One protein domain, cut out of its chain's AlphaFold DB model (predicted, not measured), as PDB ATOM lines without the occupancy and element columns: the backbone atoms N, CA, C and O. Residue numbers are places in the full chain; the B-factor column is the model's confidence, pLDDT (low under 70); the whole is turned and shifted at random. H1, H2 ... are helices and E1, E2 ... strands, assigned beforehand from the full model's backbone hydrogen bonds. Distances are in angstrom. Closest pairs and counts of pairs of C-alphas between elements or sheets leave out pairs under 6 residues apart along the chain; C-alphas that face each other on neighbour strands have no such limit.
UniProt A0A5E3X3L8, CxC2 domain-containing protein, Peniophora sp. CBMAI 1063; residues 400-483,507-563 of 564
ATOM      1  N   GLY A 400     -13.173 -35.945 -47.050       93.25
ATOM      2  CA  GLY A 400     -13.827 -37.250 -46.896       93.25
ATOM      3  C   GLY A 400     -14.375 -37.548 -45.496       93.25
ATOM      4  O   GLY A 400     -15.212 -38.433 -45.352       93.25
ATOM      5  N   THR A 401     -13.988 -36.772 -44.475       95.12
ATOM      6  CA  THR A 401     -14.571 -36.855 -43.121       95.12
ATOM      7  C   THR A 401     -16.106 -36.803 -43.188       95.12
ATOM      8  O   THR A 401     -16.637 -35.872 -43.803       95.12
ATOM      9  N   PRO A 402     -16.849 -37.737 -42.563       93.31
ATOM     10  CA  PRO A 402     -18.309 -37.707 -42.627       93.31
ATOM     11  C   PRO A 402     -18.924 -36.469 -41.936       93.31
ATOM     12  O   PRO A 402     -18.294 -35.860 -41.062       93.31
ATOM     13  N   PRO A 403     -20.158 -36.067 -42.299       94.12
ATOM     14  CA  PRO A 403     -20.888 -35.010 -41.599       94.12
ATOM     15  C   PRO A 403     -21.005 -35.310 -40.096       94.12
ATOM     16  O   PRO A 403     -21.147 -36.459 -39.692       94.12
ATOM     17  N   GLY A 404     -20.881 -34.287 -39.248       94.06
ATOM     18  CA  GLY A 404     -20.923 -34.430 -37.787       94.06
ATOM     19  C   GLY A 404     -19.755 -35.188 -37.125       94.06
ATOM     20  O   GLY A 404     -19.618 -35.104 -35.906       94.06
ATOM     21  N   ALA A 405     -18.880 -35.868 -37.873       94.00
ATOM     22  CA  ALA A 405     -17.927 -36.863 -37.357       94.00
ATOM     23  C   ALA A 405     -16.754 -36.329 -36.497       94.00
ATOM     24  O   ALA A 405     -15.934 -37.122 -36.018       94.00
ATOM     25  N   CYS A 406     -16.670 -35.010 -36.292       95.75
ATOM     26  CA  CYS A 406     -15.793 -34.337 -35.325       95.75
ATOM     27  C   CYS A 406     -16.526 -33.777 -34.083       95.75
ATOM     28  O   CYS A 406     -15.902 -33.087 -33.272       95.75
ATOM     29  N   ALA A 407     -17.831 -34.014 -33.928       95.06
ATOM     30  CA  ALA A 407     -18.581 -33.662 -32.721       95.06
ATOM     31  C   ALA A 407     -18.366 -34.699 -31.602       95.06
ATOM     32  O   ALA A 407     -18.250 -35.896 -31.864       95.06
ATOM     33  N   VAL A 408     -18.354 -34.258 -30.341       93.12
ATOM     34  CA  VAL A 408     -18.275 -35.158 -29.179       93.12
ATOM     35  C   VAL A 408     -19.684 -35.623 -28.812       93.12
ATOM     36  O   VAL A 408     -20.381 -34.984 -28.017       93.12
ATOM     37  N   VAL A 409     -20.087 -36.750 -29.405       91.69
ATOM     38  CA  VAL A 409     -21.324 -37.471 -29.069       91.69
ATOM     39  C   VAL A 409     -21.394 -37.709 -27.557       91.69
ATOM     40  O   VAL A 409     -20.380 -37.948 -26.900       91.69
ATOM     41  N   CYS A 410     -22.595 -37.628 -26.989       93.25
ATOM     42  CA  CYS A 410     -22.803 -37.911 -25.575       93.25
ATOM     43  C   CYS A 410     -22.577 -39.406 -25.277       93.25
ATOM     44  O   CYS A 410     -23.344 -40.222 -25.789       93.25
ATOM     45  N   PRO A 411     -21.618 -39.788 -24.413       91.75
ATOM     46  CA  PRO A 411     -21.308 -41.198 -24.153       91.75
ATOM     47  C   PRO A 411     -22.403 -41.936 -23.361       91.75
ATOM     48  O   PRO A 411     -22.409 -43.164 -23.327       91.75
ATOM     49  N   ALA A 412     -23.320 -41.196 -22.724       92.12
ATOM     50  CA  ALA A 412     -24.380 -41.720 -21.860       92.12
ATOM     51  C   ALA A 412     -25.808 -41.536 -22.421       92.12
ATOM     52  O   ALA A 412     -26.768 -41.993 -21.803       92.12
ATOM     53  N   CYS A 413     -25.983 -40.873 -23.573       92.25
ATOM     54  CA  CYS A 413     -27.233 -40.994 -24.335       92.25
ATOM     55  C   CYS A 413     -27.178 -42.316 -25.151       92.25
ATOM     56  O   CYS A 413     -26.093 -42.680 -25.609       92.25
ATOM     57  N   PRO A 414     -28.299 -43.045 -25.326       91.25
ATOM     58  CA  PRO A 414     -28.350 -44.289 -26.105       91.25
ATOM     59  C   PRO A 414     -27.746 -44.188 -27.516       91.25
ATOM     60  O   PRO A 414     -28.073 -43.265 -28.259       91.25
ATOM     61  N   ASN A 415     -26.905 -45.154 -27.890       89.06
ATOM     62  CA  ASN A 415     -26.304 -45.281 -29.216       89.06
ATOM     63  C   ASN A 415     -26.023 -46.763 -29.561       89.06
ATOM     64  O   ASN A 415     -25.351 -47.469 -28.804       89.06
ATOM     65  N   ALA A 416     -26.526 -47.207 -30.717       87.69
ATOM     66  CA  ALA A 416     -26.469 -48.597 -31.182       87.69
ATOM     67  C   ALA A 416     -25.048 -49.121 -31.466       87.69
ATOM     68  O   ALA A 416     -24.810 -50.315 -31.313       87.69
ATOM     69  N   ASP A 417     -24.113 -48.242 -31.827       86.12
ATOM     70  CA  ASP A 417     -22.744 -48.599 -32.216       86.12
ATOM     71  C   ASP A 417     -21.786 -48.697 -31.014       86.12
ATOM     72  O   ASP A 417     -20.670 -49.203 -31.153       86.12
ATOM     73  N   TYR A 418     -22.186 -48.186 -29.836       87.06
ATOM     74  CA  TYR A 418     -21.276 -47.980 -28.697       87.06
ATOM     75  C   TYR A 418     -21.752 -48.504 -27.338       87.06
ATOM     76  O   TYR A 418     -20.931 -49.027 -26.585       87.06
ATOM     77  N   ASN A 419     -23.018 -48.287 -26.953       91.12
ATOM     78  CA  ASN A 419     -23.454 -48.460 -25.554       91.12
ATOM     79  C   ASN A 419     -24.794 -49.194 -25.371       91.12
ATOM     80  O   ASN A 419     -25.264 -49.335 -24.239       91.12
ATOM     81  N   LEU A 420     -25.387 -49.688 -26.458       91.25
ATOM     82  CA  LEU A 420     -26.578 -50.533 -26.439       91.25
ATOM     83  C   LEU A 420     -26.219 -52.008 -26.696       91.25
ATOM     84  O   LEU A 420     -25.280 -52.287 -27.439       91.25
ATOM     85  N   PRO A 421     -26.947 -52.968 -26.096       89.94
ATOM     86  CA  PRO A 421     -26.766 -54.388 -26.392       89.94
ATOM     87  C   PRO A 421     -27.349 -54.737 -27.771       89.94
ATOM     88  O   PRO A 421     -28.180 -54.008 -28.307       89.94
ATOM     89  N   THR A 422     -26.962 -55.867 -28.364       88.69
ATOM     90  CA  THR A 422     -27.413 -56.253 -29.718       88.69
ATOM     91  C   THR A 422     -28.923 -56.498 -29.832       88.69
ATOM     92  O   THR A 422     -29.480 -56.364 -30.917       88.69
ATOM     93  N   ASP A 423     -29.601 -56.802 -28.724       88.12
ATOM     94  CA  ASP A 423     -31.051 -56.991 -28.620       88.12
ATOM     95  C   ASP A 423     -31.822 -55.692 -28.304       88.12
ATOM     96  O   ASP A 423     -33.019 -55.753 -28.012       88.12
ATOM     97  N   TRP A 424     -31.176 -54.515 -28.349       85.75
ATOM     98  CA  TRP A 424     -31.723 -53.264 -27.798       85.75
ATOM     99  C   TRP A 424     -33.119 -52.887 -28.293       85.75
ATOM    100  O   TRP A 424     -33.888 -52.316 -27.525       85.75
ATOM    101  N   ALA A 425     -33.468 -53.230 -29.536       83.94
ATOM    102  CA  ALA A 425     -34.776 -52.949 -30.130       83.94
ATOM    103  C   ALA A 425     -35.949 -53.624 -29.384       83.94
ATOM    104  O   ALA A 425     -37.097 -53.217 -29.542       83.94
ATOM    105  N   THR A 426     -35.674 -54.622 -28.537       86.25
ATOM    106  CA  THR A 426     -36.665 -55.260 -27.653       86.25
ATOM    107  C   THR A 426     -36.999 -54.433 -26.402       86.25
ATOM    108  O   THR A 426     -37.904 -54.799 -25.650       86.25
ATOM    109  N   ARG A 427     -36.283 -53.327 -26.139       83.19
ATOM    110  CA  ARG A 427     -36.363 -52.551 -24.889       83.19
ATOM    111  C   ARG A 427     -36.469 -51.039 -25.156       83.19
ATOM    112  O   ARG A 427     -35.821 -50.523 -26.063       83.19
ATOM    113  N   PRO A 428     -37.239 -50.282 -24.349       82.00
ATOM    114  CA  PRO A 428     -37.442 -48.851 -24.568       82.00
ATOM    115  C   PRO A 428     -36.228 -48.018 -24.121       82.00
ATOM    116  O   PRO A 428     -36.171 -47.515 -22.998       82.00
ATOM    117  N   PHE A 429     -35.259 -47.836 -25.017       85.81
ATOM    118  CA  PHE A 429     -34.198 -46.836 -24.864       85.81
ATOM    119  C   PHE A 429     -34.667 -45.471 -25.386       85.81
ATOM    120  O   PHE A 429     -35.330 -45.385 -26.416       85.81
ATOM    121  N   GLN A 430     -34.338 -44.391 -24.670       85.06
ATOM    122  CA  GLN A 430     -34.811 -43.039 -24.992       85.06
ATOM    123  C   GLN A 430     -33.706 -41.989 -24.851       85.06
ATOM    124  O   GLN A 430     -33.179 -41.758 -23.758       85.06
ATOM    125  N   VAL A 431     -33.420 -41.296 -25.950       88.31
ATOM    126  CA  VAL A 431     -32.710 -40.012 -25.955       88.31
ATOM    127  C   VAL A 431     -33.724 -38.915 -25.612       88.31
ATOM    128  O   VAL A 431     -34.820 -38.898 -26.162       88.31
ATOM    129  N   ILE A 432     -33.369 -37.991 -24.713       90.56
ATOM    130  CA  ILE A 432     -34.137 -36.752 -24.505       90.56
ATOM    131  C   ILE A 432     -33.323 -35.623 -25.120       90.56
ATOM    132  O   ILE A 432     -32.174 -35.420 -24.724       90.56
ATOM    133  N   LEU A 433     -33.911 -34.906 -26.074       92.19
ATOM    134  CA  LEU A 433     -33.286 -33.765 -26.732       92.19
ATOM    135  C   LEU A 433     -33.876 -32.456 -26.209       92.19
ATOM    136  O   LEU A 433     -35.086 -32.335 -26.042       92.19
ATOM    137  N   SER A 434     -33.003 -31.487 -25.956       92.19
ATOM    138  CA  SER A 434     -33.368 -30.090 -25.730       92.19
ATOM    139  C   SER A 434     -33.150 -29.310 -27.023       92.19
ATOM    140  O   SER A 434     -32.199 -29.594 -27.756       92.19
ATOM    141  N   LEU A 435     -34.019 -28.339 -27.296       90.19
ATOM    142  CA  LEU A 435     -33.917 -27.400 -28.411       90.19
ATOM    143  C   LEU A 435     -34.039 -25.978 -27.855       90.19
ATOM    144  O   LEU A 435     -35.040 -25.649 -27.225       90.19
ATOM    145  N   ASP A 436     -33.032 -25.138 -28.099       85.44
ATOM    146  CA  ASP A 436     -33.036 -23.725 -27.705       85.44
ATOM    147  C   ASP A 436     -32.634 -22.835 -28.893       85.44
ATOM    148  O   ASP A 436     -31.616 -23.059 -29.550       85.44
ATOM    149  N   ALA A 437     -33.457 -21.821 -29.168       83.62
ATOM    150  CA  ALA A 437     -33.313 -20.846 -30.251       83.62
ATOM    151  C   ALA A 437     -33.099 -19.400 -29.749       83.62
ATOM    152  O   ALA A 437     -33.082 -18.456 -30.543       83.62
ATOM    153  N   ASN A 438     -32.937 -19.208 -28.436       77.12
ATOM    154  CA  ASN A 438     -32.817 -17.904 -27.778       77.12
ATOM    155  C   ASN A 438     -31.393 -17.305 -27.875       77.12
ATOM    156  O   ASN A 438     -31.163 -16.142 -27.527       77.12
ATOM    157  N   PHE A 439     -30.413 -18.065 -28.377       75.38
ATOM    158  CA  PHE A 439     -29.034 -17.602 -28.541       75.38
ATOM    159  C   PHE A 439     -28.930 -16.502 -29.604       75.38
ATOM    160  O   PHE A 439     -28.944 -16.758 -30.807       75.38
ATOM    161  N   ARG A 440     -28.768 -15.249 -29.172       76.31
ATOM    162  CA  ARG A 440     -28.550 -14.107 -30.075       76.31
ATOM    163  C   ARG A 440     -27.124 -14.102 -30.624       76.31
ATOM    164  O   ARG A 440     -26.162 -14.186 -29.864       76.31
ATOM    165  N   LEU A 441     -26.985 -13.911 -31.936       76.50
ATOM    166  CA  LEU A 441     -25.698 -13.791 -32.623       76.50
ATOM    167  C   LEU A 441     -25.747 -12.604 -33.587       76.50
ATOM    168  O   LEU A 441     -26.408 -12.670 -34.615       76.50
ATOM    169  N   SER A 442     -25.015 -11.531 -33.295       73.25
ATOM    170  CA  SER A 442     -24.981 -10.319 -34.124       73.25
ATOM    171  C   SER A 442     -23.903 -10.387 -35.219       73.25
ATOM    172  O   SER A 442     -22.931  -9.627 -35.192       73.25
ATOM    173  N   ASN A 443     -24.046 -11.308 -36.175       74.62
ATOM    174  CA  ASN A 443     -23.101 -11.445 -37.291       74.62
ATOM    175  C   ASN A 443     -23.393 -10.389 -38.369       74.62
ATOM    176  O   ASN A 443     -24.421 -10.468 -39.040       74.62
ATOM    177  N   ARG A 444     -22.519  -9.391 -38.546       72.75
ATOM    178  CA  ARG A 444     -22.752  -8.272 -39.480       72.75
ATOM    179  C   ARG A 444     -22.568  -8.682 -40.942       72.75
ATOM    180  O   ARG A 444     -21.632  -9.406 -41.276       72.75
ATOM    181  N   LEU A 445     -23.411  -8.143 -41.826       67.50
ATOM    182  CA  LEU A 445     -23.159  -8.134 -43.269       67.50
ATOM    183  C   LEU A 445     -21.945  -7.239 -43.544       67.50
ATOM    184  O   LEU A 445     -22.032  -6.015 -43.578       67.50
ATOM    185  N   THR A 446     -20.788  -7.876 -43.684       66.38
ATOM    186  CA  THR A 446     -19.517  -7.248 -44.064       66.38
ATOM    187  C   THR A 446     -19.097  -7.741 -45.452       66.38
ATOM    188  O   THR A 446     -19.784  -8.555 -46.064       66.38
ATOM    189  N   ARG A 447     -17.936  -7.295 -45.951       64.19
ATOM    190  CA  ARG A 447     -17.330  -7.816 -47.194       64.19
ATOM    191  C   ARG A 447     -16.732  -9.237 -47.060       64.19
ATOM    192  O   ARG A 447     -16.118  -9.724 -48.006       64.19
ATOM    193  N   SER A 448     -16.916  -9.908 -45.916       70.25
ATOM    194  CA  SER A 448     -16.693 -11.356 -45.768       70.25
ATOM    195  C   SER A 448     -17.659 -12.117 -46.682       70.25
ATOM    196  O   SER A 448     -18.877 -11.996 -46.547       70.25
ATOM    197  N   SER A 449     -17.134 -12.913 -47.605       77.50
ATOM    198  CA  SER A 449     -17.874 -13.856 -48.449       77.50
ATOM    199  C   SER A 449     -17.136 -15.191 -48.448       77.50
ATOM    200  O   SER A 449     -15.970 -15.245 -48.071       77.50
ATOM    201  N   ASN A 450     -17.746 -16.266 -48.945       80.06
ATOM    202  CA  ASN A 450     -17.080 -17.574 -48.966       80.06
ATOM    203  C   ASN A 450     -15.853 -17.612 -49.914       80.06
ATOM    204  O   ASN A 450     -15.110 -18.585 -49.901       80.06
ATOM    205  N   GLN A 451     -15.608 -16.545 -50.692       83.25
ATOM    206  CA  GLN A 451     -14.371 -16.327 -51.456       83.25
ATOM    207  C   GLN A 451     -13.254 -15.664 -50.625       83.25
ATOM    208  O   GLN A 451     -12.080 -15.927 -50.865       83.25
ATOM    209  N   THR A 452     -13.596 -14.787 -49.673       84.00
ATOM    210  CA  THR A 452     -12.630 -14.027 -48.850       84.00
ATOM    211  C   THR A 452     -12.459 -14.587 -47.435       84.00
ATOM    212  O   THR A 452     -11.473 -14.288 -46.767       84.00
ATOM    213  N   ASP A 453     -13.420 -15.385 -46.975       84.38
ATOM    214  CA  ASP A 453     -13.579 -15.845 -45.597       84.38
ATOM    215  C   ASP A 453     -14.367 -17.179 -45.555       84.38
ATOM    216  O   ASP A 453     -15.490 -17.227 -45.048       84.38
ATOM    217  N   PRO A 454     -13.835 -18.278 -46.130       87.69
ATOM    218  CA  PRO A 454     -14.554 -19.544 -46.242       87.69
ATOM    219  C   PRO A 454     -14.817 -20.222 -44.889       87.69
ATOM    220  O   PRO A 454     -14.004 -20.192 -43.955       87.69
ATOM    221  N   ASN A 455     -15.955 -20.912 -44.821       87.31
ATOM    222  CA  ASN A 455     -16.281 -21.857 -43.762       87.31
ATOM    223  C   ASN A 455     -15.283 -23.028 -43.796       87.31
ATOM    224  O   ASN A 455     -15.200 -23.741 -44.787       87.31
ATOM    225  N   LEU A 456     -14.515 -23.223 -42.720       90.94
ATOM    226  CA  LEU A 456     -13.491 -24.278 -42.650       90.94
ATOM    227  C   LEU A 456     -14.029 -25.613 -42.106       90.94
ATOM    228  O   LEU A 456     -13.290 -26.591 -42.061       90.94
ATOM    229  N   THR A 457     -15.261 -25.645 -41.598       88.06
ATOM    230  CA  THR A 457     -15.790 -26.802 -40.853       88.06
ATOM    231  C   THR A 457     -16.854 -27.571 -41.630       88.06
ATOM    232  O   THR A 457     -17.119 -28.701 -41.251       88.06
ATOM    233  N   GLU A 458     -17.445 -26.996 -42.688       88.50
ATOM    234  CA  GLU A 458     -18.272 -27.680 -43.708       88.50
ATOM    235  C   GLU A 458     -19.118 -28.864 -43.191       88.50
ATOM    236  O   GLU A 458     -18.972 -30.003 -43.623       88.50
ATOM    237  N   GLY A 459     -19.965 -28.620 -42.186       91.88
ATOM    238  CA  GLY A 459     -20.856 -29.642 -41.625       91.88
ATOM    239  C   GLY A 459     -20.192 -30.769 -40.816       91.88
ATOM    240  O   GLY A 459     -20.907 -31.586 -40.242       91.88
ATOM    241  N   LYS A 460     -18.859 -30.843 -40.719       94.88
ATOM    242  CA  LYS A 460     -18.108 -31.970 -40.122       94.88
ATOM    243  C   LYS A 460     -18.173 -32.059 -38.585       94.88
ATOM    244  O   LYS A 460     -17.542 -32.935 -38.007       94.88
ATOM    245  N   ALA A 461     -18.874 -31.155 -37.897       95.12
ATOM    246  CA  ALA A 461     -18.917 -31.081 -36.429       95.12
ATOM    247  C   ALA A 461     -20.316 -30.656 -35.932       95.12
ATOM    248  O   ALA A 461     -21.321 -31.141 -36.438       95.12
ATOM    249  N   TYR A 462     -20.408 -29.763 -34.940       93.56
ATOM    250  CA  TYR A 462     -21.689 -29.336 -34.358       93.56
ATOM    251  C   TYR A 462     -22.556 -28.466 -35.282       93.56
ATOM    252  O   TYR A 462     -23.760 -28.428 -35.099       93.56
ATOM    253  N   MET A 463     -21.983 -27.762 -36.265       92.06
ATOM    254  CA  MET A 463     -22.758 -26.951 -37.220       92.06
ATOM    255  C   MET A 463     -23.291 -27.820 -38.371       92.06
ATOM    256  O   MET A 463     -22.549 -28.666 -38.869       92.06
ATOM    257  N   VAL A 464     -24.516 -27.561 -38.845       90.94
ATOM    258  CA  VAL A 464     -25.054 -28.118 -40.111       90.94
ATOM    259  C   VAL A 464     -24.195 -27.675 -41.313       90.94
ATOM    260  O   VAL A 464     -23.571 -26.608 -41.274       90.94
ATOM    261  N   GLU A 465     -24.154 -28.459 -42.401       89.56
ATOM    262  CA  GLU A 465     -23.545 -27.997 -43.659       89.56
ATOM    263  C   GLU A 465     -24.311 -26.805 -44.261       89.56
ATOM    264  O   GLU A 465     -25.536 -26.793 -44.379       89.56
ATOM    265  N   GLU A 466     -23.560 -25.791 -44.690       85.25
ATOM    266  CA  GLU A 466     -24.095 -24.523 -45.185       85.25
ATOM    267  C   GLU A 466     -24.917 -24.667 -46.476       85.25
ATOM    268  O   GLU A 466     -25.929 -23.982 -46.624       85.25
ATOM    269  N   LYS A 467     -24.527 -25.576 -47.384       86.75
ATOM    270  CA  LYS A 467     -25.237 -25.832 -48.650       86.75
ATOM    271  C   LYS A 467     -26.617 -26.436 -48.393       86.75
ATOM    272  O   LYS A 467     -27.623 -25.870 -48.814       86.75
ATOM    273  N   ASP A 468     -26.664 -27.526 -47.631       86.38
ATOM    274  CA  ASP A 468     -27.892 -28.237 -47.266       86.38
ATOM    275  C   ASP A 468     -28.843 -27.374 -46.436       86.38
ATOM    276  O   ASP A 468     -30.064 -27.447 -46.598       86.38
ATOM    277  N   TYR A 469     -28.293 -26.532 -45.561       86.00
ATOM    278  CA  TYR A 469     -29.082 -25.598 -44.770       86.00
ATOM    279  C   TYR A 469     -29.607 -24.422 -45.610       86.00
ATOM    280  O   TYR A 469     -30.769 -24.045 -45.469       86.00
ATOM    281  N   ALA A 470     -28.819 -23.887 -46.551       83.12
ATOM    282  CA  ALA A 470     -29.287 -22.867 -47.493       83.12
ATOM    283  C   ALA A 470     -30.354 -23.411 -48.464       83.12
ATOM    284  O   ALA A 470     -31.336 -22.721 -48.744       83.12
ATOM    285  N   ALA A 471     -30.198 -24.653 -48.935       85.56
ATOM    286  CA  ALA A 471     -31.197 -25.346 -49.746       85.56
ATOM    287  C   ALA A 471     -32.500 -25.573 -48.963       85.56
ATOM    288  O   ALA A 471     -33.582 -25.302 -49.486       85.56
ATOM    289  N   HIS A 472     -32.404 -25.982 -47.691       81.50
ATOM    290  CA  HIS A 472     -33.564 -26.077 -46.806       81.50
ATOM    291  C   HIS A 472     -34.265 -24.727 -46.622       81.50
ATOM    292  O   HIS A 472     -35.469 -24.654 -46.849       81.50
ATOM    293  N   ILE A 473     -33.528 -23.665 -46.269       78.06
ATOM    294  CA  ILE A 473     -34.081 -22.311 -46.101       78.06
ATOM    295  C   ILE A 473     -34.832 -21.874 -47.364       78.06
ATOM    296  O   ILE A 473     -35.965 -21.419 -47.269       78.06
ATOM    297  N   LYS A 474     -34.255 -22.075 -48.557       79.75
ATOM    298  CA  LYS A 474     -34.924 -21.732 -49.822       79.75
ATOM    299  C   LYS A 474     -36.223 -22.523 -50.037       79.75
ATOM    300  O   LYS A 474     -37.175 -21.982 -50.593       79.75
ATOM    301  N   ALA A 475     -36.273 -23.785 -49.606       76.00
ATOM    302  CA  ALA A 475     -37.474 -24.614 -49.688       76.00
ATOM    303  C   ALA A 475     -38.549 -24.228 -48.650       76.00
ATOM    304  O   ALA A 475     -39.737 -24.388 -48.926       76.00
ATOM    305  N   THR A 476     -38.168 -23.707 -47.476       66.31
ATOM    306  CA  THR A 476     -39.116 -23.327 -46.413       66.31
ATOM    307  C   THR A 476     -39.547 -21.863 -46.417       66.31
ATOM    308  O   THR A 476     -40.686 -21.597 -46.039       66.31
ATOM    309  N   GLU A 477     -38.730 -20.920 -46.899       61.97
ATOM    310  CA  GLU A 477     -39.107 -19.497 -46.989       61.97
ATOM    311  C   GLU A 477     -40.376 -19.301 -47.852       61.97
ATOM    312  O   GLU A 477     -41.258 -18.533 -47.474       61.97
ATOM    313  N   GLY A 478     -40.547 -20.082 -48.929       48.84
ATOM    314  CA  GLY A 478     -41.780 -20.089 -49.731       48.84
ATOM    315  C   GLY A 478     -42.980 -20.800 -49.082       48.84
ATOM    316  O   GLY A 478     -44.124 -20.487 -49.408       48.84
ATOM    317  N   LEU A 479     -42.757 -21.727 -48.143       49.72
ATOM    318  CA  LEU A 479     -43.836 -22.438 -47.441       49.72
ATOM    319  C   LEU A 479     -44.483 -21.583 -46.345       49.72
ATOM    320  O   LEU A 479     -45.692 -21.692 -46.144       49.72
ATOM    321  N   ASP A 480     -43.722 -20.722 -45.666       46.53
ATOM    322  CA  ASP A 480     -44.287 -19.754 -44.711       46.53
ATOM    323  C   ASP A 480     -45.211 -18.750 -45.423       46.53
ATOM    324  O   ASP A 480     -46.300 -18.445 -44.926       46.53
ATOM    325  N   GLU A 481     -44.812 -18.291 -46.615       42.75
ATOM    326  CA  GLU A 481     -45.556 -17.322 -47.427       42.75
ATOM    327  C   GLU A 481     -46.768 -17.969 -48.132       42.75
ATOM    328  O   GLU A 481     -47.867 -17.419 -48.064       42.75
ATOM    329  N   ALA A 482     -46.646 -19.191 -48.668       38.22
ATOM    330  CA  ALA A 482     -47.788 -19.953 -49.195       38.22
ATOM    331  C   ALA A 482     -48.808 -20.333 -48.103       38.22
ATOM    332  O   ALA A 482     -50.019 -20.254 -48.312       38.22
ATOM    333  N   LYS A 483     -48.349 -20.684 -46.892       43.59
ATOM    334  CA  LYS A 483     -49.248 -20.856 -45.741       43.59
ATOM    335  C   LYS A 483     -49.852 -19.528 -45.286       43.59
ATOM    336  O   LYS A 483     -50.918 -19.537 -44.685       43.59
ATOM    337  N   PHE A 507     -45.176 -10.433 -25.145       52.06
ATOM    338  CA  PHE A 507     -44.792 -11.286 -26.281       52.06
ATOM    339  C   PHE A 507     -44.847 -10.529 -27.619       52.06
ATOM    340  O   PHE A 507     -43.992 -10.745 -28.482       52.06
ATOM    341  N   GLY A 508     -45.774  -9.575 -27.774       48.62
ATOM    342  CA  GLY A 508     -45.778  -8.628 -28.898       48.62
ATOM    343  C   GLY A 508     -44.473  -7.825 -29.003       48.62
ATOM    344  O   GLY A 508     -43.947  -7.622 -30.099       48.62
ATOM    345  N   ALA A 509     -43.874  -7.465 -27.863       51.41
ATOM    346  CA  ALA A 509     -42.558  -6.835 -27.799       51.41
ATOM    347  C   ALA A 509     -41.431  -7.716 -28.380       51.41
ATOM    348  O   ALA A 509     -40.518  -7.178 -29.007       51.41
ATOM    349  N   MET A 510     -41.503  -9.049 -28.259       51.22
ATOM    350  CA  MET A 510     -40.524  -9.953 -28.888       51.22
ATOM    351  C   MET A 510     -40.698 -10.002 -30.413       51.22
ATOM    352  O   MET A 510     -39.717  -9.914 -31.154       51.22
ATOM    353  N   ALA A 511     -41.944 -10.030 -30.898       48.12
ATOM    354  CA  ALA A 511     -42.245  -9.959 -32.331       48.12
ATOM    355  C   ALA A 511     -41.802  -8.625 -32.973       48.12
ATOM    356  O   ALA A 511     -41.349  -8.605 -34.118       48.12
ATOM    357  N   LEU A 512     -41.881  -7.514 -32.230       50.38
ATOM    358  CA  LEU A 512     -41.357  -6.207 -32.646       50.38
ATOM    359  C   LEU A 512     -39.827  -6.119 -32.533       50.38
ATOM    360  O   LEU A 512     -39.185  -5.547 -33.416       50.38
ATOM    361  N   GLY A 513     -39.231  -6.708 -31.493       48.22
ATOM    362  CA  GLY A 513     -37.780  -6.749 -31.287       48.22
ATOM    363  C   GLY A 513     -37.038  -7.459 -32.419       48.22
ATOM    364  O   GLY A 513     -36.029  -6.951 -32.900       48.22
ATOM    365  N   ASN A 514     -37.597  -8.560 -32.929       49.81
ATOM    366  CA  ASN A 514     -37.041  -9.289 -34.075       49.81
ATOM    367  C   ASN A 514     -37.247  -8.572 -35.431       49.81
ATOM    368  O   ASN A 514     -36.679  -8.998 -36.435       49.81
ATOM    369  N   ARG A 515     -38.043  -7.489 -35.483       48.47
ATOM    370  CA  ARG A 515     -38.354  -6.727 -36.713       48.47
ATOM    371  C   ARG A 515     -37.720  -5.330 -36.776       48.47
ATOM    372  O   ARG A 515     -37.510  -4.820 -37.874       48.47
ATOM    373  N   LYS A 516     -37.421  -4.677 -35.646       40.62
ATOM    374  CA  LYS A 516     -36.967  -3.273 -35.633       40.62
ATOM    375  C   LYS A 516     -35.492  -3.092 -36.034       40.62
ATOM    376  O   LYS A 516     -34.593  -3.177 -35.202       40.62
ATOM    377  N   GLY A 517     -35.268  -2.732 -37.299       45.69
ATOM    378  CA  GLY A 517     -34.121  -1.943 -37.788       45.69
ATOM    379  C   GLY A 517     -32.757  -2.641 -37.884       45.69
ATOM    380  O   GLY A 517     -32.075  -2.496 -38.892       45.69
ATOM    381  N   GLY A 518     -32.348  -3.420 -36.878       47.75
ATOM    382  CA  GLY A 518     -31.003  -4.008 -36.827       47.75
ATOM    383  C   GLY A 518     -30.755  -5.142 -37.830       47.75
ATOM    384  O   GLY A 518     -29.631  -5.312 -38.296       47.75
ATOM    385  N   ALA A 519     -31.792  -5.906 -38.190       50.19
ATOM    386  CA  ALA A 519     -31.655  -7.130 -38.988       50.19
ATOM    387  C   ALA A 519     -31.176  -6.897 -40.435       50.19
ATOM    388  O   ALA A 519     -30.534  -7.772 -41.007       50.19
ATOM    389  N   ILE A 520     -31.430  -5.716 -41.012       52.81
ATOM    390  CA  ILE A 520     -31.108  -5.387 -42.416       52.81
ATOM    391  C   ILE A 520     -29.587  -5.414 -42.680       52.81
ATOM    392  O   ILE A 520     -29.155  -5.677 -43.798       52.81
ATOM    393  N   ALA A 521     -28.765  -5.205 -41.644       63.16
ATOM    394  CA  ALA A 521     -27.301  -5.206 -41.726       63.16
ATOM    395  C   ALA A 521     -26.641  -6.454 -41.093       63.16
ATOM    396  O   ALA A 521     -25.451  -6.427 -40.766       63.16
ATOM    397  N   LEU A 522     -27.385  -7.551 -40.898       70.81
ATOM    398  CA  LEU A 522     -26.902  -8.779 -40.253       70.81
ATOM    399  C   LEU A 522     -27.042 -10.011 -41.172       70.81
ATOM    400  O   LEU A 522     -28.100 -10.265 -41.736       70.81
ATOM    401  N   ARG A 523     -25.974 -10.813 -41.291       73.31
ATOM    402  CA  ARG A 523     -25.958 -12.121 -41.988       73.31
ATOM    403  C   ARG A 523     -26.664 -13.197 -41.156       73.31
ATOM    404  O   ARG A 523     -27.189 -14.170 -41.695       73.31
ATOM    405  N   THR A 524     -26.642 -13.029 -39.838       76.38
ATOM    406  CA  THR A 524     -27.235 -13.924 -38.843       76.38
ATOM    407  C   THR A 524     -27.699 -13.069 -37.671       76.38
ATOM    408  O   THR A 524     -27.006 -12.116 -37.314       76.38
ATOM    409  N   THR A 525     -28.854 -13.400 -37.093       76.50
ATOM    410  CA  THR A 525     -29.442 -12.710 -35.930       76.50
ATOM    411  C   THR A 525     -29.460 -13.586 -34.673       76.50
ATOM    412  O   THR A 525     -29.421 -13.068 -33.554       76.50
ATOM    413  N   GLY A 526     -29.450 -14.911 -34.838       83.50
ATOM    414  CA  GLY A 526     -29.412 -15.879 -33.743       83.50
ATOM    415  C   GLY A 526     -28.852 -17.238 -34.152       83.50
ATOM    416  O   GLY A 526     -28.459 -17.450 -35.299       83.50
ATOM    417  N   ILE A 527     -28.833 -18.163 -33.205       87.25
ATOM    418  CA  ILE A 527     -28.471 -19.567 -33.367       87.25
ATOM    419  C   ILE A 527     -29.569 -20.413 -32.714       87.25
ATOM    420  O   ILE A 527     -30.046 -20.075 -31.634       87.25
ATOM    421  N   ALA A 528     -29.931 -21.519 -33.361       88.50
ATOM    422  CA  ALA A 528     -30.634 -22.626 -32.720       88.50
ATOM    423  C   ALA A 528     -29.640 -23.753 -32.422       88.50
ATOM    424  O   ALA A 528     -28.766 -24.019 -33.253       88.50
ATOM    425  N   GLY A 529     -29.781 -24.395 -31.263       90.94
ATOM    426  CA  GLY A 529     -28.952 -25.509 -30.812       90.94
ATOM    427  C   GLY A 529     -29.778 -26.676 -30.265       90.94
ATOM    428  O   GLY A 529     -30.816 -26.470 -29.638       90.94
ATOM    429  N   CYS A 530     -29.287 -27.897 -30.482       91.94
ATOM    430  CA  CYS A 530     -29.835 -29.151 -29.978       91.94
ATOM    431  C   CYS A 530     -28.810 -29.894 -29.109       91.94
ATOM    432  O   CYS A 530     -27.642 -30.015 -29.493       91.94
ATOM    433  N   SER A 531     -29.236 -30.423 -27.960       93.69
ATOM    434  CA  SER A 531     -28.375 -31.177 -27.036       93.69
ATOM    435  C   SER A 531     -29.082 -32.368 -26.379       93.69
ATOM    436  O   SER A 531     -30.300 -32.366 -26.205       93.69
ATOM    437  N   CYS A 532     -28.315 -33.387 -25.968       93.69
ATOM    438  CA  CYS A 532     -28.783 -34.470 -25.091       93.69
ATOM    439  C   CYS A 532     -29.114 -33.863 -23.713       93.69
ATOM    440  O   CYS A 532     -28.219 -33.600 -22.908       93.69
ATOM    441  N   ALA A 533     -30.401 -33.630 -23.439       92.12
ATOM    442  CA  ALA A 533     -30.899 -32.776 -22.352       92.12
ATOM    443  C   ALA A 533     -30.481 -33.222 -20.940       92.12
ATOM    444  O   ALA A 533     -30.487 -32.422 -20.012       92.12
ATOM    445  N   ARG A 534     -30.117 -34.501 -20.771       91.00
ATOM    446  CA  ARG A 534     -29.664 -35.068 -19.489       91.00
ATOM    447  C   ARG A 534     -28.194 -34.765 -19.170       91.00
ATOM    448  O   ARG A 534     -27.792 -34.904 -18.022       91.00
ATOM    449  N   HIS A 535     -27.393 -34.430 -20.184       92.50
ATOM    450  CA  HIS A 535     -25.926 -34.398 -20.100       92.50
ATOM    451  C   HIS A 535     -25.293 -33.184 -20.814       92.50
ATOM    452  O   HIS A 535     -24.076 -33.125 -20.942       92.50
ATOM    453  N   GLU A 536     -26.102 -32.259 -21.340       92.00
ATOM    454  CA  GLU A 536     -25.712 -30.981 -21.978       92.00
ATOM    455  C   GLU A 536     -24.781 -31.064 -23.213       92.00
ATOM    456  O   GLU A 536     -24.448 -30.048 -23.824       92.00
ATOM    457  N   HIS A 537     -24.427 -32.269 -23.666       93.50
ATOM    458  CA  HIS A 537     -23.707 -32.507 -24.920       93.50
ATOM    459  C   HIS A 537     -24.516 -32.035 -26.136       93.50
ATOM    460  O   HIS A 537     -25.599 -32.559 -26.403       93.50
ATOM    461  N   ILE A 538     -23.953 -31.107 -26.912       93.88
ATOM    462  CA  ILE A 538     -24.504 -30.657 -28.198       93.88
ATOM    463  C   ILE A 538     -24.447 -31.805 -29.216       93.88
ATOM    464  O   ILE A 538     -23.420 -32.474 -29.351       93.88
ATOM    465  N   CYS A 539     -25.536 -32.016 -29.953       93.06
ATOM    466  CA  CYS A 539     -25.632 -33.075 -30.955       93.06
ATOM    467  C   CYS A 539     -24.696 -32.826 -32.164       93.06
ATOM    468  O   CYS A 539     -24.434 -31.669 -32.516       93.06
ATOM    469  N   PRO A 540     -24.216 -33.880 -32.856       94.00
ATOM    470  CA  PRO A 540     -23.596 -33.742 -34.176       94.00
ATOM    471  C   PRO A 540     -24.540 -33.006 -35.132       94.00
ATOM    472  O   PRO A 540     -25.733 -33.292 -35.154       94.00
ATOM    473  N   GLN A 541     -24.023 -32.016 -35.864       93.81
ATOM    474  CA  GLN A 541     -24.803 -31.073 -36.682       93.81
ATOM    475  C   GLN A 541     -25.969 -30.358 -35.959       93.81
ATOM    476  O   GLN A 541     -26.789 -29.706 -36.596       93.81
ATOM    477  N   GLY A 542     -26.028 -30.410 -34.625       90.88
ATOM    478  CA  GLY A 542     -27.087 -29.829 -33.806       90.88
ATOM    479  C   GLY A 542     -27.009 -28.315 -33.600       90.88
ATOM    480  O   GLY A 542     -27.501 -27.849 -32.581       90.88
ATOM    481  N   ILE A 543     -26.362 -27.544 -34.480       91.56
ATOM    482  CA  ILE A 543     -26.303 -26.074 -34.421       91.56
ATOM    483  C   ILE A 543     -26.573 -25.477 -35.809       91.56
ATOM    484  O   ILE A 543     -25.911 -25.816 -36.792       91.56
ATOM    485  N   ALA A 544     -27.492 -24.511 -35.877       88.75
ATOM    486  CA  ALA A 544     -27.902 -23.842 -37.111       88.75
ATOM    487  C   ALA A 544     -28.074 -22.325 -36.916       88.75
ATOM    488  O   ALA A 544     -28.345 -21.849 -35.813       88.75
ATOM    489  N   THR A 545     -27.914 -21.541 -37.987       85.81
ATOM    490  CA  THR A 545     -27.952 -20.067 -37.938       85.81
ATOM    491  C   THR A 545     -29.333 -19.507 -38.280       85.81
ATOM    492  O   THR A 545     -29.952 -19.888 -39.268       85.81
ATOM    493  N   LEU A 546     -29.833 -18.560 -37.486       80.44
ATOM    494  CA  LEU A 546     -31.160 -17.964 -37.661       80.44
ATOM    495  C   LEU A 546     -31.073 -16.597 -38.353       80.44
ATOM    496  O   LEU A 546     -30.200 -15.781 -38.043       80.44
ATOM    497  N   ARG A 547     -32.010 -16.334 -39.277       65.94
ATOM    498  CA  ARG A 547     -32.151 -15.044 -39.985       65.94
ATOM    499  C   ARG A 547     -33.287 -14.183 -39.430       65.94
ATOM    500  O   ARG A 547     -33.057 -13.022 -39.102       65.94
ATOM    501  N   ARG A 548     -34.494 -14.748 -39.288       61.56
ATOM    502  CA  ARG A 548     -35.722 -14.047 -38.843       61.56
ATOM    503  C   ARG A 548     -36.109 -14.353 -37.374       61.56
ATOM    504  O   ARG A 548     -37.201 -13.999 -36.939       61.56
ATOM    505  N   GLY A 549     -35.205 -14.972 -36.603       59.19
ATOM    506  CA  GLY A 549     -35.447 -15.441 -35.230       59.19
ATOM    507  C   GLY A 549     -36.254 -16.747 -35.154       59.19
ATOM    508  O   GLY A 549     -36.550 -17.357 -36.180       59.19
ATOM    509  N   GLU A 550     -36.613 -17.158 -33.932       54.00
ATOM    510  CA  GLU A 550     -37.306 -18.426 -33.607       54.00
ATOM    511  C   GLU A 550     -38.573 -18.702 -34.450       54.00
ATOM    512  O   GLU A 550     -38.855 -19.842 -34.796       54.00
ATOM    513  N   ARG A 551     -39.325 -17.656 -34.831       48.19
ATOM    514  CA  ARG A 551     -40.630 -17.755 -35.514       48.19
ATOM    515  C   ARG A 551     -40.512 -17.852 -37.043       48.19
ATOM    516  O   ARG A 551     -41.252 -17.175 -37.754       48.19
ATOM    517  N   SER A 552     -39.552 -18.617 -37.556       49.41
ATOM    518  CA  SER A 552     -39.369 -18.815 -39.002       49.41
ATOM    519  C   SER A 552     -39.036 -20.267 -39.330       49.41
ATOM    520  O   SER A 552     -38.291 -20.906 -38.587       49.41
ATOM    521  N   ALA A 553     -39.561 -20.789 -40.445       42.00
ATOM    522  CA  ALA A 553     -39.527 -22.221 -40.762       42.00
ATOM    523  C   ALA A 553     -38.124 -22.847 -40.921       42.00
ATOM    524  O   ALA A 553     -38.014 -24.070 -40.969       42.00
ATOM    525  N   ALA A 554     -37.051 -22.047 -40.903       46.22
ATOM    526  CA  ALA A 554     -35.673 -22.514 -40.728       46.22
ATOM    527  C   ALA A 554     -35.456 -23.330 -39.430       46.22
ATOM    528  O   ALA A 554     -34.535 -24.143 -39.370       46.22
ATOM    529  N   ALA A 555     -36.303 -23.151 -38.408       42.56
ATOM    530  CA  ALA A 555     -36.304 -23.989 -37.207       42.56
ATOM    531  C   ALA A 555     -36.819 -25.423 -37.470       42.56
ATOM    532  O   ALA A 555     -36.369 -26.371 -36.830       42.56
ATOM    533  N   ASN A 556     -37.716 -25.612 -38.443       38.31
ATOM    534  CA  ASN A 556     -38.537 -26.824 -38.548       38.31
ATOM    535  C   ASN A 556     -37.824 -28.023 -39.207       38.31
ATOM    536  O   ASN A 556     -38.385 -29.120 -39.241       38.31
ATOM    537  N   ARG A 557     -36.584 -27.876 -39.714       40.44
ATOM    538  CA  ARG A 557     -35.805 -29.063 -40.122       40.44
ATOM    539  C   ARG A 557     -35.324 -29.884 -38.929       40.44
ATOM    540  O   ARG A 557     -35.159 -31.083 -39.100       40.44
ATOM    541  N   TYR A 558     -35.129 -29.281 -37.751       41.78
ATOM    542  CA  TYR A 558     -34.580 -29.987 -36.584       41.78
ATOM    543  C   TYR A 558     -35.358 -31.268 -36.268       41.78
ATOM    544  O   TYR A 558     -34.774 -32.344 -36.217       41.78
ATOM    545  N   GLU A 559     -36.681 -31.172 -36.148       34.94
ATOM    546  CA  GLU A 559     -37.549 -32.311 -35.817       34.94
ATOM    547  C   GLU A 559     -37.528 -33.412 -36.895       34.94
ATOM    548  O   GLU A 559     -37.667 -34.594 -36.583       34.94
ATOM    549  N   SER A 560     -37.311 -33.039 -38.162       29.73
ATOM    550  CA  SER A 560     -37.358 -33.942 -39.323       29.73
ATOM    551  C   SER A 560     -35.995 -34.471 -39.792       29.73
ATOM    552  O   SER A 560     -35.956 -35.409 -40.587       29.73
ATOM    553  N   SER A 561     -34.877 -33.914 -39.310       32.16
ATOM    554  CA  SER A 561     -33.530 -34.478 -39.498       32.16
ATOM    555  C   SER A 561     -33.017 -35.259 -38.287       32.16
ATOM    556  O   SER A 561     -32.091 -36.037 -38.445       32.16
ATOM    557  N   LEU A 562     -33.602 -35.071 -37.097       35.38
ATOM    558  CA  LEU A 562     -33.296 -35.852 -35.884       35.38
ATOM    559  C   LEU A 562     -34.088 -37.174 -35.790       35.38
ATOM    560  O   LEU A 562     -33.980 -37.894 -34.801       35.38
ATOM    561  N   THR A 563     -34.906 -37.473 -36.801       29.22
ATOM    562  CA  THR A 563     -35.780 -38.657 -36.904       29.22
ATOM    563  C   THR A 563     -35.357 -39.612 -38.033       29.22
ATOM    564  O   THR A 563     -36.165 -40.399 -38.530       29.22
TER     565      THR A 563
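This is residues 400 to 483 and 507 to 563 of the 564 residues of the protein "CxC2 domain-containing protein" of Peniophora sp. CBMAI 1063 (UniProt A0A5E3X3L8). A narrow, twisted ribbon of three strands, E1, E2 and E3, has the small helix H4 over it and the long helix H1 grazing it. Residues 400 to 432, with no named element, loop out past one end of the ribbon; H3 and H2 lie toward the other end, and residues 447 to 454 stick out. The 141 printed residues run E1 H1 H2 H3 E2 E3 H4; the antiparallel sheet has the order E1 E2 E3. The class is mixed, helices and strands, with 66 of 141 residues in named elements. The whole is only just loose, close to compact, radius of gyration of the C-alphas 17.4 A, spanning 55 by 39 by 29 A.

Inner strand E2, residues 522 to 532, is antiparallel to E1, residues 433 to 444, at 159 degrees, with N 436 and O 529 within hydrogen-bond range at 3.0 A. E2 and E3, residues 538 to 546, form a hairpin at 156 degrees, with N 528 and O 544 at 2.9 A; E3 bends by 84 degrees at residue 541. H4, residues 557 to 561, is only just over E3, with 3 of its 5 C-alphas on it, at a height over the sheet of 9.9 A. H1, residues 466 to 483, is only just on the sheet, with 5 pairs of C-alphas within 10 A, and only grazes it with residues 466 to 473. H1 and H4 are close but not clearly touching, closest C-alphas His 472 and Arg 557, 7.7 A. H3, residues 518 to 521, only grazes the sheet; its Ala 521 and Arg 444 of E1 have C-alphas 5.9 A apart, the closest of the two elements. H2, residues 507 to 513, is not on the sheet and is apart from H3. Every O i to N i+4 pair is within range in H2 and H4, 11 of 14 in H1; H3 is too short for one.

E1 starts at C-alpha 433 (-33.286, -33.765, -26.732) and is 30.4 A long, E2 29.9 A, E3 17.2 A and H1 25.4 A. H2 measures 9.7 A, H3 6.3 A, and H4 5.9 A, ending at C-alpha 561 (-33.530, -34.478, -39.498).

The C-alphas farthest apart, of Asp 423 and Gly 517, are 55.9 A apart. Residues 484 to 506 are not printed, and C-alphas 483 and 507 are 22.1 A apart across this cut. The link E1 to H1, 21 residues, is long. Mean pLDDT of the printed part is 75.4; residues 445 to 447, 476 to 483, 507 to 521 and 547 to 563 are under 70.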